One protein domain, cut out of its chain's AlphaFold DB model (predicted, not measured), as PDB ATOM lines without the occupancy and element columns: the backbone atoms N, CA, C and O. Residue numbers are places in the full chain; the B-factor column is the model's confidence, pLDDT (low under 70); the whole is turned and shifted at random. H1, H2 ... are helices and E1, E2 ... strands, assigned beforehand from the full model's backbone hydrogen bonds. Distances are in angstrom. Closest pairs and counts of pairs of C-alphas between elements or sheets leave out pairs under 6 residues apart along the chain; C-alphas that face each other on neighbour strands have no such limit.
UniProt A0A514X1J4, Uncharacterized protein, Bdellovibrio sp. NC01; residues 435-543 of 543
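This is residues 435 to 543 of the 543 residues of an uncharacterized protein of Bdellovibrio sp. NC01 (UniProt A0A514X1J4). Two small, twisted antiparallel sheets of three strands each lie partly face to face as a loose sandwich, their strands crossed at 43 degrees, with the helix H1 at one end of the long axis. The long loop of residues 494 to 507 lies at the same end as H1, and that of residues 443 to 456 at the other. The printed part has 109 residues, with six named strands and one named helix in the order E1 E2 E3 E4 H1 E5 E6; the sheets run E1 E6 E5 and E2 E3 E4, and the class is mixed, helices and strands. The whole is only just compact, close to loose, with a radius of gyration of the C-alphas of 15.4 A, and elongated, spanning 45 by 27 by 22 A.

Find C-alpha 435 at (33.881, -74.934, 89.429); from there E1 runs through residues 435 to 442, 22.5 A. Next come E2, residues 457 to 462, 16.9 A, then E3, residues 471 to 479, 25.5 A, and E4, residues 485 to 493, 26.2 A. Look for C-alpha 508 at (19.450, -53.608, 100.233), where H1 begins; it holds residues 508 to 521 and is 20.0 A long. E5 is residues 523 to 529, 17.6 A, and E6, the longest strand, is residues 532 to 542, 30.6 A, ending at C-alpha 542 at (34.053, -68.934, 88.300).

Start with E1, an edge strand, antiparallel to the inner strand E6 at 158 degrees; N 437 and O 539 are 2.8 A apart, within hydrogen-bond range. E5 and E6 form a hairpin at 140 degrees, with N 525 and O 536 2.9 A apart. This sheet is strongly twisted. E2, E3 and E4 form a meander, each strand the antiparallel neighbour of the one before; in its two hairpins, N 459 and O 477 are 2.9 A apart, and N 474 and O 490 2.8 A. Between the sheets, the closest C-alphas of E2 and E5 are those of Thr 458 and Val 524, 6.7 A apart, while E3 and E6 are apart. H1 is on both sheets: the closest C-alphas of H1 and E2 are those of Val 515 and Val 462, at 6.1 A, and of H1 and E6 those of Asn 521 and Trp 539, at 5.5 A. In H1, each O i to N i+4 pair is within hydrogen-bond range.

The two C-alphas farthest apart, those of Asn 453 and Asn 503, are 45.8 A from each other, while those of Lys 435 and Leu 543, the chain's last residue, are 5.6 A apart. The links E1 to E2 and E4 to H1 are long, 14 residues each. The printed part has no cut; its mean pLDDT is 93.8, and no printed residue is under 70.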
ATOM      1  N   LYS A 435      33.661 -73.890  88.438       96.06
ATOM      2  CA  LYS A 435      33.881 -74.934  89.429       96.06
ATOM      3  C   LYS A 435      32.625 -75.068  90.276       96.06
ATOM      4  O   LYS A 435      32.094 -74.074  90.763       96.06
ATOM      5  N   GLN A 436      32.181 -76.299  90.485       96.62
ATOM      6  CA  GLN A 436      31.096 -76.582  91.411       96.62
ATOM      7  C   GLN A 436      31.612 -76.577  92.858       96.62
ATOM      8  O   GLN A 436      32.668 -77.139  93.165       96.62
ATOM      9  N   ARG A 437      30.875 -75.908  93.741       97.12
ATOM     10  CA  ARG A 437      31.020 -75.968  95.196       97.12
ATOM     11  C   ARG A 437      29.890 -76.805  95.755       97.12
ATOM     12  O   ARG A 437      28.768 -76.687  95.276       97.12
ATOM     13  N   ASP A 438      30.208 -77.602  96.767       96.94
ATOM     14  CA  ASP A 438      29.284 -78.541  97.385       96.94
ATOM     15  C   ASP A 438      29.345 -78.414  98.914       96.94
ATOM     16  O   ASP A 438      30.426 -78.293  99.494       96.94
ATOM     17  N   LEU A 439      28.183 -78.490  99.558       96.88
ATOM     18  CA  LEU A 439      27.995 -78.744 100.982       96.88
ATOM     19  C   LEU A 439      27.198 -80.043 101.109       96.88
ATOM     20  O   LEU A 439      26.093 -80.143 100.578       96.88
ATOM     21  N   ASN A 440      27.757 -81.026 101.809       96.88
ATOM     22  CA  ASN A 440      27.120 -82.321 102.029       96.88
ATOM     23  C   ASN A 440      26.737 -82.454 103.503       96.88
ATOM     24  O   ASN A 440      27.576 -82.226 104.374       96.88
ATOM     25  N   VAL A 441      25.491 -82.842 103.767       96.31
ATOM     26  CA  VAL A 441      24.983 -83.120 105.116       96.31
ATOM     27  C   VAL A 441      24.477 -84.558 105.152       96.31
ATOM     28  O   VAL A 441      23.539 -84.901 104.433       96.31
ATOM     29  N   GLU A 442      25.124 -85.415 105.943       96.00
ATOM     30  CA  GLU A 442      24.643 -86.780 106.184       96.00
ATOM     31  C   GLU A 442      23.395 -86.728 107.079       96.00
ATOM     32  O   GLU A 442      23.407 -86.076 108.118       96.00
ATOM     33  N   LEU A 443      22.312 -87.393 106.666       95.56
ATOM     34  CA  LEU A 443      21.024 -87.412 107.371       95.56
ATOM     35  C   LEU A 443      20.817 -88.767 108.062       95.56
ATOM     36  O   LEU A 443      19.893 -89.514 107.743       95.56
ATOM     37  N   THR A 444      21.749 -89.129 108.945       92.69
ATOM     38  CA  THR A 444      21.812 -90.461 109.578       92.69
ATOM     39  C   THR A 444      21.240 -90.521 110.990       92.69
ATOM     40  O   THR A 444      21.188 -91.607 111.560       92.69
ATOM     41  N   ASP A 445      20.837 -89.386 111.558       93.81
ATOM     42  CA  ASP A 445      20.303 -89.332 112.920       93.81
ATOM     43  C   ASP A 445      18.995 -90.131 113.047       93.81
ATOM     44  O   ASP A 445      18.254 -90.300 112.073       93.81
ATOM     45  N   ASP A 446      18.683 -90.600 114.260       93.06
ATOM     46  CA  ASP A 446      17.516 -91.457 114.534       93.06
ATOM     47  C   ASP A 446      16.194 -90.855 114.041       93.06
ATOM     48  O   ASP A 446      15.278 -91.576 113.638       93.06
ATOM     49  N   GLU A 447      16.100 -89.526 114.013       93.06
ATOM     50  CA  GLU A 447      14.920 -88.810 113.536       93.06
ATOM     51  C   GLU A 447      14.621 -88.998 112.036       93.06
ATOM     52  O   GLU A 447      13.511 -88.689 111.591       93.06
ATOM     53  N   TRP A 448      15.596 -89.491 111.265       93.88
ATOM     54  CA  TRP A 448      15.502 -89.776 109.834       93.88
ATOM     55  C   TRP A 448      15.203 -91.248 109.537       93.88
ATOM     56  O   TRP A 448      15.001 -91.631 108.376       93.88
ATOM     57  N   LYS A 449      15.160 -92.101 110.567       93.00
ATOM     58  CA  LYS A 449      14.964 -93.542 110.410       93.00
ATOM     59  C   LYS A 449      13.638 -93.839 109.710       93.00
ATOM     60  O   LYS A 449      12.560 -93.494 110.183       93.00
ATOM     61  N   GLY A 450      13.725 -94.499 108.555       92.50
ATOM     62  CA  GLY A 450      12.569 -94.849 107.724       92.50
ATOM     63  C   GLY A 450      11.966 -93.691 106.919       92.50
ATOM     64  O   GLY A 450      11.073 -93.940 106.108       92.50
ATOM     65  N   PHE A 451      12.462 -92.455 107.073       95.31
ATOM     66  CA  PHE A 451      11.985 -91.294 106.312       95.31
ATOM     67  C   PHE A 451      12.274 -91.441 104.811       95.31
ATOM     68  O   PHE A 451      11.454 -91.070 103.975       95.31
ATOM     69  N   PHE A 452      13.414 -92.051 104.475       95.19
ATOM     70  CA  PHE A 452      13.901 -92.239 103.105       95.19
ATOM     71  C   PHE A 452      13.471 -93.565 102.456       95.19
ATOM     72  O   PHE A 452      14.043 -93.967 101.442       95.19
ATOM     73  N   ASN A 453      12.455 -94.246 103.005       92.81
ATOM     74  CA  ASN A 453      11.873 -95.468 102.431       92.81
ATOM     75  C   ASN A 453      10.951 -95.140 101.238       92.81
ATOM     76  O   ASN A 453       9.770 -95.491 101.228       92.81
ATOM     77  N   GLY A 454      11.469 -94.401 100.257       91.06
ATOM     78  CA  GLY A 454      10.734 -93.915  99.094       91.06
ATOM     79  C   GLY A 454      11.345 -92.636  98.510       91.06
ATOM     80  O   GLY A 454      12.329 -92.118  99.044       91.06
ATOM     81  N   PRO A 455      10.772 -92.110  97.413       92.69
ATOM     82  CA  PRO A 455      11.199 -90.838  96.847       92.69
ATOM     83  C   PRO A 455      10.996 -89.699  97.850       92.69
ATOM     84  O   PRO A 455       9.982 -89.637  98.551       92.69
ATOM     85  N   VAL A 456      11.961 -88.780  97.885       93.88
ATOM     86  CA  VAL A 456      11.905 -87.559  98.690       93.88
ATOM     87  C   VAL A 456      12.035 -86.357  97.773       93.88
ATOM     88  O   VAL A 456      12.925 -86.296  96.925       93.88
ATOM     89  N   VAL A 457      11.143 -85.391  97.960       92.94
ATOM     90  CA  VAL A 457      11.164 -84.111  97.258       92.94
ATOM     91  C   VAL A 457      11.816 -83.069  98.156       92.94
ATOM     92  O   VAL A 457      11.444 -82.914  99.318       92.94
ATOM     93  N   THR A 458      12.774 -82.336  97.600       94.06
ATOM     94  CA  THR A 458      13.467 -81.228  98.259       94.06
ATOM     95  C   THR A 458      12.906 -79.897  97.769       94.06
ATOM     96  O   THR A 458      12.866 -79.641  96.563       94.06
ATOM     97  N   LYS A 459      12.533 -79.010  98.688       94.75
ATOM     98  CA  LYS A 459      12.259 -77.592  98.414       94.75
ATOM     99  C   LYS A 459      13.155 -76.742  99.298       94.75
ATOM    100  O   LYS A 459      13.480 -77.152 100.405       94.75
ATOM    101  N   PHE A 460      13.549 -75.568  98.822       96.00
ATOM    102  CA  PHE A 460      14.295 -74.627  99.645       96.00
ATOM    103  C   PHE A 460      13.766 -73.208  99.485       96.00
ATOM    104  O   PHE A 460      13.255 -72.844  98.425       96.00
ATOM    105  N   THR A 461      13.944 -72.418 100.536       96.44
ATOM    106  CA  THR A 461      13.713 -70.977 100.544       96.44
ATOM    107  C   THR A 461      14.994 -70.290 100.987       96.44
ATOM    108  O   THR A 461      15.638 -70.705 101.949       96.44
ATOM    109  N   VAL A 462      15.380 -69.236 100.275       96.50
ATOM    110  CA  VAL A 462      16.522 -68.400 100.654       96.50
ATOM    111  C   VAL A 462      16.025 -67.298 101.579       96.50
ATOM    112  O   VAL A 462      15.188 -66.491 101.172       96.50
ATOM    113  N   GLN A 463      16.549 -67.242 102.800       94.94
ATOM    114  CA  GLN A 463      16.288 -66.118 103.691       94.94
ATOM    115  C   GLN A 463      17.139 -64.919 103.275       94.94
ATOM    116  O   GLN A 463      18.325 -65.059 102.964       94.94
ATOM    117  N   GLU A 464      16.549 -63.725 103.295       92.19
ATOM    118  CA  GLU A 464      17.312 -62.503 103.061       92.19
ATOM    119  C   GLU A 464      18.404 -62.359 104.141       92.19
ATOM    120  O   GLU A 464      18.100 -62.452 105.335       92.19
ATOM    121  N   PRO A 465      19.679 -62.140 103.769       91.19
ATOM    122  CA  PRO A 465      20.738 -62.016 104.759       91.19
ATOM    123  C   PRO A 465      20.541 -60.771 105.638       91.19
ATOM    124  O   PRO A 465      20.147 -59.692 105.174       91.19
ATOM    125  N   ALA A 466      20.851 -60.895 106.934       86.12
ATOM    126  CA  ALA A 466      20.891 -59.737 107.827       86.12
ATOM    127  C   ALA A 466      22.033 -58.784 107.426       86.12
ATOM    128  O   ALA A 466      22.867 -59.109 106.582       86.12
ATOM    129  N   LYS A 467      22.032 -57.558 107.966       79.06
ATOM    130  CA  LYS A 467      22.956 -56.501 107.509       79.06
ATOM    131  C   LYS A 467      24.427 -56.873 107.728       79.06
ATOM    132  O   LYS A 467      25.222 -56.649 106.832       79.06
ATOM    133  N   ASP A 468      24.746 -57.490 108.856       77.44
ATOM    134  CA  ASP A 468      26.089 -57.839 109.337       77.44
ATOM    135  C   ASP A 468      26.476 -59.309 109.079       77.44
ATOM    136  O   ASP A 468      27.526 -59.790 109.517       77.44
ATOM    137  N   HIS A 469      25.620 -60.064 108.389       76.38
ATOM    138  CA  HIS A 469      25.805 -61.499 108.240       76.38
ATOM    139  C   HIS A 469      26.831 -61.846 107.157       76.38
ATOM    140  O   HIS A 469      26.696 -61.489 105.991       76.38
ATOM    141  N   LYS A 470      27.804 -62.685 107.533       88.88
ATOM    142  CA  LYS A 470      28.747 -63.348 106.612       88.88
ATOM    143  C   LYS A 470      28.171 -64.608 105.949       88.88
ATOM    144  O   LYS A 470      28.855 -65.254 105.157       88.88
ATOM    145  N   PHE A 471      26.934 -64.966 106.289       93.06
ATOM    146  CA  PHE A 471      26.267 -66.191 105.862       93.06
ATOM    147  C   PHE A 471      24.848 -65.908 105.379       93.06
ATOM    148  O   PHE A 471      24.171 -65.012 105.887       93.06
ATOM    149  N   VAL A 472      24.372 -66.734 104.453       95.06
ATOM    150  CA  VAL A 472      22.967 -66.786 104.039       95.06
ATOM    151  C   VAL A 472      22.340 -68.043 104.598       95.06
ATOM    152  O   VAL A 472      22.945 -69.113 104.528       95.06
ATOM    153  N   ARG A 473      21.131 -67.912 105.142       96.25
ATOM    154  CA  ARG A 473      20.357 -69.044 105.642       96.25
ATOM    155  C   ARG A 473      19.449 -69.594 104.550       96.25
ATOM    156  O   ARG A 473      18.845 -68.837 103.789       96.25
ATOM    157  N   LEU A 474      19.371 -70.912 104.494       97.06
ATOM    158  CA  LEU A 474      18.475 -71.660 103.630       97.06
ATOM    159  C   LEU A 474      17.556 -72.496 104.504       97.06
ATOM    160  O   LEU A 474      18.051 -73.297 105.295       97.06
ATOM    161  N   ASP A 475      16.254 -72.356 104.301       97.69
ATOM    162  CA  ASP A 475      15.264 -73.250 104.893       97.69
ATOM    163  C   ASP A 475      15.007 -74.363 103.882       97.69
ATOM    164  O   ASP A 475      14.508 -74.101 102.784       97.69
ATOM    165  N   VAL A 476      15.391 -75.593 104.208       97.69
ATOM    166  CA  VAL A 476      15.214 -76.764 103.346       97.69
ATOM    167  C   VAL A 476      14.105 -77.634 103.911       97.69
ATOM    168  O   VAL A 476      14.191 -78.105 105.041       97.69
ATOM    169  N   LYS A 477      13.094 -77.890 103.084       97.69
ATOM    170  CA  LYS A 477      11.976 -78.780 103.377       97.69
ATOM    171  C   LYS A 477      12.103 -80.062 102.569       97.69
ATOM    172  O   LYS A 477      12.163 -80.029 101.335       97.69
ATOM    173  N   LEU A 478      12.115 -81.187 103.268       97.19
ATOM    174  CA  LEU A 478      12.098 -82.532 102.710       97.19
ATOM    175  C   LEU A 478      10.702 -83.119 102.899       97.19
ATOM    176  O   LEU A 478      10.188 -83.131 104.016       97.19
ATOM    177  N   THR A 479      10.102 -83.618 101.822       96.69
ATOM    178  CA  THR A 479       8.795 -84.290 101.850       96.69
ATOM    179  C   THR A 479       8.950 -85.706 101.312       96.69
ATOM    180  O   THR A 479       9.371 -85.881 100.166       96.69
ATOM    181  N   ASN A 480       8.638 -86.717 102.125       96.38
ATOM    182  CA  ASN A 480       8.726 -88.120 101.710       96.38
ATOM    183  C   ASN A 480       7.466 -88.588 100.948       96.38
ATOM    184  O   ASN A 480       6.481 -87.862 100.809       96.38
ATOM    185  N   ALA A 481       7.475 -89.842 100.490       95.56
ATOM    186  CA  ALA A 481       6.345 -90.457  99.786       95.56
ATOM    187  C   ALA A 481       5.043 -90.537 100.614       95.56
ATOM    188  O   ALA A 481       3.959 -90.608 100.038       95.56
ATOM    189  N   LYS A 482       5.139 -90.503 101.949       96.56
ATOM    190  CA  LYS A 482       4.001 -90.489 102.884       96.56
ATOM    191  C   LYS A 482       3.484 -89.078 103.190       96.56
ATOM    192  O   LYS A 482       2.560 -88.946 103.978       96.56
ATOM    193  N   GLN A 483       4.042 -88.045 102.550       96.44
ATOM    194  CA  GLN A 483       3.778 -86.628 102.833       96.44
ATOM    195  C   GLN A 483       4.255 -86.158 104.221       96.44
ATOM    196  O   GLN A 483       3.896 -85.058 104.651       96.44
ATOM    197  N   ASP A 484       5.113 -86.932 104.894       97.00
ATOM    198  CA  ASP A 484       5.792 -86.471 106.104       97.00
ATOM    199  C   ASP A 484       6.814 -85.403 105.720       97.00
ATOM    200  O   ASP A 484       7.555 -85.545 104.741       97.00
ATOM    201  N   ASN A 485       6.862 -84.334 106.513       97.38
ATOM    202  CA  ASN A 485       7.739 -83.201 106.275       97.38
ATOM    203  C   ASN A 485       8.823 -83.118 107.347       97.38
ATOM    204  O   ASN A 485       8.543 -83.271 108.536       97.38
ATOM    205  N   LYS A 486      10.043 -82.822 106.912       97.44
ATOM    206  CA  LYS A 486      11.167 -82.464 107.773       97.44
ATOM    207  C   LYS A 486      11.773 -81.165 107.268       97.44
ATOM    208  O   LYS A 486      12.044 -81.039 106.075       97.44
ATOM    209  N   ASP A 487      11.981 -80.227 108.178       97.06
ATOM    210  CA  ASP A 487      12.568 -78.927 107.884       97.06
ATOM    211  C   ASP A 487      13.955 -78.843 108.521       97.06
ATOM    212  O   ASP A 487      14.171 -79.313 109.638       97.06
ATOM    213  N   MET A 488      14.904 -78.247 107.810       96.50
ATOM    214  CA  MET A 488      16.256 -78.024 108.306       96.50
ATOM    215  C   MET A 488      16.814 -76.702 107.798       96.50
ATOM    216  O   MET A 488      16.485 -76.255 106.701       96.50
ATOM    217  N   ASN A 489      17.711 -76.108 108.580       96.62
ATOM    218  CA  ASN A 489      18.323 -74.829 108.249       96.62
ATOM    219  C   ASN A 489      19.794 -75.025 107.905       96.62
ATOM    220  O   ASN A 489      20.556 -75.581 108.695       96.62
ATOM    221  N   LEU A 490      20.206 -74.528 106.745       96.56
ATOM    222  CA  LEU A 490      21.599 -74.542 106.306       96.56
ATOM    223  C   LEU A 490      22.146 -73.121 106.259       96.56
ATOM    224  O   LEU A 490      21.415 -72.175 105.975       96.56
ATOM    225  N   SER A 491      23.440 -72.966 106.522       95.88
ATOM    226  CA  SER A 491      24.130 -71.679 106.407       95.88
ATOM    227  C   SER A 491      25.234 -71.770 105.364       95.88
ATOM    228  O   SER A 491      26.131 -72.601 105.484       95.88
ATOM    229  N   LEU A 492      25.180 -70.905 104.351       95.94
ATOM    230  CA  LEU A 492      26.194 -70.818 103.301       95.94
ATOM    231  C   LEU A 492      27.058 -69.564 103.483       95.94
ATOM    232  O   LEU A 492      26.499 -68.471 103.604       95.94
ATOM    233  N   PRO A 493      28.396 -69.680 103.496       94.75
ATOM    234  CA  PRO A 493      29.282 -68.528 103.630       94.75
ATOM    235  C   PRO A 493      29.291 -67.683 102.350       94.75
ATOM    236  O   PRO A 493      29.575 -68.184 101.263       94.75
ATOM    237  N   LEU A 494      29.075 -66.371 102.486       93.31
ATOM    238  CA  LEU A 494      29.095 -65.425 101.359       93.31
ATOM    239  C   LEU A 494      30.448 -65.382 100.634       93.31
ATOM    240  O   LEU A 494      30.507 -65.057  99.450       93.31
ATOM    241  N   SER A 495      31.542 -65.728 101.320       92.62
ATOM    242  CA  SER A 495      32.893 -65.773 100.745       92.62
ATOM    243  C   SER A 495      33.084 -66.863  99.684       92.62
ATOM    244  O   SER A 495      34.052 -66.795  98.922       92.62
ATOM    245  N   GLU A 496      32.185 -67.850  99.629       93.19
ATOM    246  CA  GLU A 496      32.205 -68.952  98.658       93.19
ATOM    247  C   GLU A 496      31.318 -68.684  97.431       93.19
ATOM    248  O   GLU A 496      31.136 -69.578  96.603       93.19
ATOM    249  N   PHE A 497      30.744 -67.483  97.306       94.19
ATOM    250  CA  PHE A 497      29.936 -67.092  96.151       94.19
ATOM    251  C   PHE A 497      30.781 -66.420  95.068       94.19
ATOM    252  O   PHE A 497      31.952 -66.089  95.255       94.19
ATOM    253  N   ASP A 498      30.164 -66.215  93.905       92.19
ATOM    254  CA  ASP A 498      30.825 -65.645  92.729       92.19
ATOM    255  C   ASP A 498      31.080 -64.125  92.832       92.19
ATOM    256  O   ASP A 498      31.714 -63.543  91.957       92.19
ATOM    257  N   PHE A 499      30.599 -63.488  93.904       93.38
ATOM    258  CA  PHE A 499      30.771 -62.066  94.198       93.38
ATOM    259  C   PHE A 499      31.663 -61.852  95.420       93.38
ATOM    260  O   PHE A 499      31.609 -62.607  96.393       93.38
ATOM    261  N   ARG A 500      32.450 -60.772  95.407       91.50
ATOM    262  CA  ARG A 500      33.256 -60.350  96.564       91.50
ATOM    263  C   ARG A 500      32.596 -59.194  97.304       91.50
ATOM    264  O   ARG A 500      32.704 -58.040  96.903       91.50
ATOM    265  N   PHE A 501      31.939 -59.517  98.410       90.25
ATOM    266  CA  PHE A 501      31.343 -58.543  99.319       90.25
ATOM    267  C   PHE A 501      32.418 -58.006 100.269       90.25
ATOM    268  O   PHE A 501      32.890 -58.728 101.144       90.25
ATOM    269  N   LEU A 502      32.839 -56.759 100.055       85.25
ATOM    270  CA  LEU A 502      33.872 -56.097 100.867       85.25
ATOM    271  C   LEU A 502      33.285 -55.150 101.922       85.25
ATOM    272  O   LEU A 502      33.996 -54.717 102.826       85.25
ATOM    273  N   ASN A 503      31.998 -54.821 101.804       85.44
ATOM    274  CA  ASN A 503      31.310 -53.958 102.752       85.44
ATOM    275  C   ASN A 503      31.110 -54.687 104.084       85.44
ATOM    276  O   ASN A 503      30.811 -55.881 104.105       85.44
ATOM    277  N   LYS A 504      31.242 -53.952 105.196       86.62
ATOM    278  CA  LYS A 504      30.920 -54.478 106.530       86.62
ATOM    279  C   LYS A 504      29.436 -54.840 106.633       86.62
ATOM    280  O   LYS A 504      29.115 -55.903 107.151       86.62
ATOM    281  N   ASP A 505      28.583 -53.959 106.109       91.81
ATOM    282  CA  ASP A 505      27.136 -54.134 106.086       91.81
ATOM    283  C   ASP A 505      26.635 -54.282 104.648       91.81
ATOM    284  O   ASP A 505      27.009 -53.505 103.765       91.81
ATOM    285  N   LEU A 506      25.748 -55.249 104.419       92.25
ATOM    286  CA  LEU A 506      25.097 -55.452 103.129       92.25
ATOM    287  C   LEU A 506      24.017 -54.391 102.893       92.25
ATOM    288  O   LEU A 506      23.055 -54.253 103.660       92.25
ATOM    289  N   SER A 507      24.135 -53.694 101.768       92.25
ATOM    290  CA  SER A 507      23.090 -52.836 101.216       92.25
ATOM    291  C   SER A 507      21.844 -53.644 100.836       92.25
ATOM    292  O   SER A 507      21.900 -54.849 100.589       92.25
ATOM    293  N   VAL A 508      20.695 -52.970 100.712       91.81
ATOM    294  CA  VAL A 508      19.450 -53.608 100.233       91.81
ATOM    295  C   VAL A 508      19.654 -54.259  98.858       91.81
ATOM    296  O   VAL A 508      19.146 -55.349  98.610       91.81
ATOM    297  N   SER A 509      20.443 -53.627  97.982       92.31
ATOM    298  CA  SER A 509      20.742 -54.172  96.657       92.31
ATOM    299  C   SER A 509      21.539 -55.475  96.740       92.31
ATOM    300  O   SER A 509      21.210 -56.420  96.032       92.31
ATOM    301  N   GLU A 510      22.547 -55.556  97.618       93.81
ATOM    302  CA  GLU A 510      23.330 -56.786  97.820       93.81
ATOM    303  C   GLU A 510      22.469 -57.925  98.338       93.81
ATOM    304  O   GLU A 510      22.546 -59.035  97.819       93.81
ATOM    305  N   LYS A 511      21.621 -57.651  99.331       94.69
ATOM    306  CA  LYS A 511      20.728 -58.657  99.910       94.69
ATOM    307  C   LYS A 511      19.801 -59.264  98.860       94.69
ATOM    308  O   LYS A 511      19.721 -60.484  98.731       94.69
ATOM    309  N   GLN A 512      19.164 -58.414  98.058       94.69
ATOM    310  CA  GLN A 512      18.281 -58.849  96.978       94.69
ATOM    311  C   GLN A 512      19.038 -59.601  95.872       94.69
ATOM    312  O   GLN A 512      18.551 -60.619  95.379       94.69
ATOM    313  N   MET A 513      20.235 -59.129  95.508       95.62
ATOM    314  CA  MET A 513      21.116 -59.796  94.546       95.62
ATOM    315  C   MET A 513      21.490 -61.204  95.022       95.62
ATOM    316  O   MET A 513      21.394 -62.154  94.250       95.62
ATOM    317  N   ILE A 514      21.873 -61.357  96.293       96.06
ATOM    318  CA  ILE A 514      22.226 -62.646  96.904       96.06
ATOM    319  C   ILE A 514      21.056 -63.633  96.807       96.06
ATOM    320  O   ILE A 514      21.249 -64.769  96.371       96.06
ATOM    321  N   VAL A 515      19.841 -63.191  97.152       96.69
ATOM    322  CA  VAL A 515      18.626 -64.017  97.049       96.69
ATOM    323  C   VAL A 515      18.384 -64.453  95.600       96.69
ATOM    324  O   VAL A 515      18.212 -65.644  95.336       96.69
ATOM    325  N   ARG A 516      18.440 -63.519  94.639       96.56
ATOM    326  CA  ARG A 516      18.268 -63.826  93.207       96.56
ATOM    327  C   ARG A 516      19.328 -64.776  92.667       96.56
ATOM    328  O   ARG A 516      18.991 -65.670  91.886       96.56
ATOM    329  N   TRP A 517      20.588 -64.580  93.052       97.19
ATOM    330  CA  TRP A 517      21.697 -65.417  92.606       97.19
ATOM    331  C   TRP A 517      21.558 -66.840  93.146       97.19
ATOM    332  O   TRP A 517      21.697 -67.784  92.369       97.19
ATOM    333  N   LEU A 518      21.206 -67.009  94.426       97.25
ATOM    334  CA  LEU A 518      20.987 -68.329  95.025       97.25
ATOM    335  C   LEU A 518      19.798 -69.054  94.394       97.25
ATOM    336  O   LEU A 518      19.939 -70.211  94.008       97.25
ATOM    337  N   ASN A 519      18.659 -68.388  94.194       96.75
ATOM    338  CA  ASN A 519      17.508 -69.023  93.539       96.75
ATOM    339  C   ASN A 519      17.831 -69.503  92.108       96.75
ATOM    340  O   ASN A 519      17.352 -70.560  91.679       96.75
ATOM    341  N   GLN A 520      18.700 -68.777  91.394       96.25
ATOM    342  CA  GLN A 520      19.172 -69.187  90.072       96.25
ATOM    343  C   GLN A 520      20.186 -70.340  90.128       96.25
ATOM    344  O   GLN A 520      20.074 -71.289  89.349       96.25
ATOM    345  N   ASN A 521      21.185 -70.268  91.008       96.56
ATOM    346  CA  ASN A 521      22.417 -71.063  90.907       96.56
ATOM    347  C   ASN A 521      22.512 -72.209  91.920       96.56
ATOM    348  O   ASN A 521      23.289 -73.139  91.712       96.56
ATOM    349  N   LEU A 522      21.711 -72.189  92.982       96.56
ATOM    350  CA  LEU A 522      21.719 -73.231  94.000       96.56
ATOM    351  C   LEU A 522      20.929 -74.459  93.545       96.56
ATOM    352  O   LEU A 522      19.832 -74.343  92.988       96.56
ATOM    353  N   ARG A 523      21.471 -75.643  93.802       95.31
ATOM    354  CA  ARG A 523      20.789 -76.930  93.658       95.31
ATOM    355  C   ARG A 523      20.810 -77.648  94.992       95.31
ATOM    356  O   ARG A 523      21.823 -77.632  95.684       95.31
ATOM    357  N   VAL A 524      19.687 -78.261  95.336       95.50
ATOM    358  CA  VAL A 524      19.531 -79.075  96.540       95.50
ATOM    359  C   VAL A 524      19.041 -80.432  96.071       95.50
ATOM    360  O   VAL A 524      17.977 -80.522  95.464       95.50
ATOM    361  N   THR A 525      19.843 -81.465  96.289       94.62
ATOM    362  CA  THR A 525      19.570 -82.829  95.831       94.62
ATOM    363  C   THR A 525      19.834 -83.807  96.957       94.62
ATOM    364  O   THR A 525      20.856 -83.704  97.635       94.62
ATOM    365  N   LEU A 526      18.950 -84.782  97.133       95.19
ATOM    366  CA  LEU A 526      19.192 -85.897  98.035       95.19
ATOM    367  C   LEU A 526      19.919 -87.015  97.277       95.19
ATOM    368  O   LEU A 526      19.421 -87.502  96.264       95.19
ATOM    369  N   LEU A 527      21.085 -87.420  97.771       94.75
ATOM    370  CA  LEU A 527      21.860 -88.545  97.255       94.75
ATOM    371  C   LEU A 527      21.715 -89.748  98.193       94.75
ATOM    372  O   LEU A 527      21.663 -89.578  99.410       94.75
ATOM    373  N   GLN A 528      21.689 -90.959  97.642       88.38
ATOM    374  CA  GLN A 528      21.796 -92.199  98.415       88.38
ATOM    375  C   GLN A 528      23.149 -92.846  98.122       88.38
ATOM    376  O   GLN A 528      23.295 -93.584  97.151       88.38
ATOM    377  N   ASN A 529      24.149 -92.561  98.956       84.00
ATOM    378  CA  ASN A 529      25.489 -93.127  98.810       84.00
ATOM    379  C   ASN A 529      25.691 -94.198  99.884       84.00
ATOM    380  O   ASN A 529      25.664 -93.884 101.069       84.00
ATOM    381  N   ASN A 530      25.906 -95.461  99.498       82.56
ATOM    382  CA  ASN A 530      26.162 -96.570 100.435       82.56
ATOM    383  C   ASN A 530      25.102 -96.694 101.554       82.56
ATOM    384  O   ASN A 530      25.447 -96.818 102.727       82.56
ATOM    385  N   ASN A 531      23.813 -96.609 101.202       82.06
ATOM    386  CA  ASN A 531      22.674 -96.578 102.137       82.06
ATOM    387  C   ASN A 531      22.656 -95.393 103.121       82.06
ATOM    388  O   ASN A 531      21.827 -95.371 104.029       82.06
ATOM    389  N   LYS A 532      23.519 -94.388 102.936       92.06
ATOM    390  CA  LYS A 532      23.473 -93.137 103.688       92.06
ATOM    391  C   LYS A 532      22.791 -92.048 102.856       92.06
ATOM    392  O   LYS A 532      23.307 -91.683 101.794       92.06
ATOM    393  N   PRO A 533      21.639 -91.528 103.303       95.25
ATOM    394  CA  PRO A 533      21.025 -90.359 102.691       95.25
ATOM    395  C   PRO A 533      21.897 -89.129 102.977       95.25
ATOM    396  O   PRO A 533      22.200 -88.807 104.126       95.25
ATOM    397  N   THR A 534      22.318 -88.437 101.924       97.00
ATOM    398  CA  THR A 534      23.121 -87.215 102.010       97.00
ATOM    399  C   THR A 534      22.398 -86.095 101.287       97.00
ATOM    400  O   THR A 534      22.148 -86.183 100.084       97.00
ATOM    401  N   LEU A 535      22.089 -85.013 101.997       97.19
ATOM    402  CA  LEU A 535      21.630 -83.789 101.361       97.19
ATOM    403  C   LEU A 535      22.837 -83.058 100.778       97.19
ATOM    404  O   LEU A 535      23.695 -82.567 101.511       97.19
ATOM    405  N   LYS A 536      22.894 -82.987  99.451       97.50
ATOM    406  CA  LYS A 536      23.899 -82.229  98.715       97.50
ATOM    407  C   LYS A 536      23.318 -80.884  98.304       97.50
ATOM    408  O   LYS A 536      22.323 -80.820  97.583       97.50
ATOM    409  N   VAL A 537      23.976 -79.814  98.728       97.69
ATOM    410  CA  VAL A 537      23.717 -78.447  98.276       97.69
ATOM    411  C   VAL A 537      24.881 -78.002  97.408       97.69
ATOM    412  O   VAL A 537      26.018 -78.026  97.866       97.69
ATOM    413  N   SER A 538      24.617 -77.595  96.170       97.38
ATOM    414  CA  SER A 538      25.671 -77.256  95.215       97.38
ATOM    415  C   SER A 538      25.415 -75.977  94.436       97.38
ATOM    416  O   SER A 538      24.269 -75.672  94.104       97.38
ATOM    417  N   TRP A 539      26.480 -75.250  94.102       97.19
ATOM    418  CA  TRP A 539      26.420 -74.034  93.287       97.19
ATOM    419  C   TRP A 539      27.691 -73.840  92.441       97.19
ATOM    420  O   TRP A 539      28.790 -74.193  92.880       97.19
ATOM    421  N   PRO A 540      27.582 -73.277  91.225       96.56
ATOM    422  CA  PRO A 540      28.732 -72.933  90.396       96.56
ATOM    423  C   PRO A 540      29.389 -71.614  90.831       96.56
ATOM    424  O   PRO A 540      28.712 -70.652  91.192       96.56
ATOM    425  N   VAL A 541      30.715 -71.539  90.713       96.56
ATOM    426  CA  VAL A 541      31.504 -70.298  90.809       96.56
ATOM    427  C   VAL A 541      32.539 -70.248  89.691       96.56
ATOM    428  O   VAL A 541      32.995 -71.297  89.236       96.56
ATOM    429  N   ALA A 542      32.942 -69.058  89.245       96.56
ATOM    430  CA  ALA A 542      34.053 -68.934  88.300       96.56
ATOM    431  C   ALA A 542      35.331 -69.546  88.882       96.56
ATOM    432  O   ALA A 542      35.578 -69.414  90.086       96.56
ATOM    433  N   LEU A 543      36.133 -70.209  88.046       91.50
ATOM    434  CA  LEU A 543      37.441 -70.725  88.449       91.50
ATOM    435  C   LEU A 543      38.451 -69.583  88.585       91.50
ATOM    436  O   LEU A 543      38.600 -68.803  87.620       91.50
TER     437      LEU A 543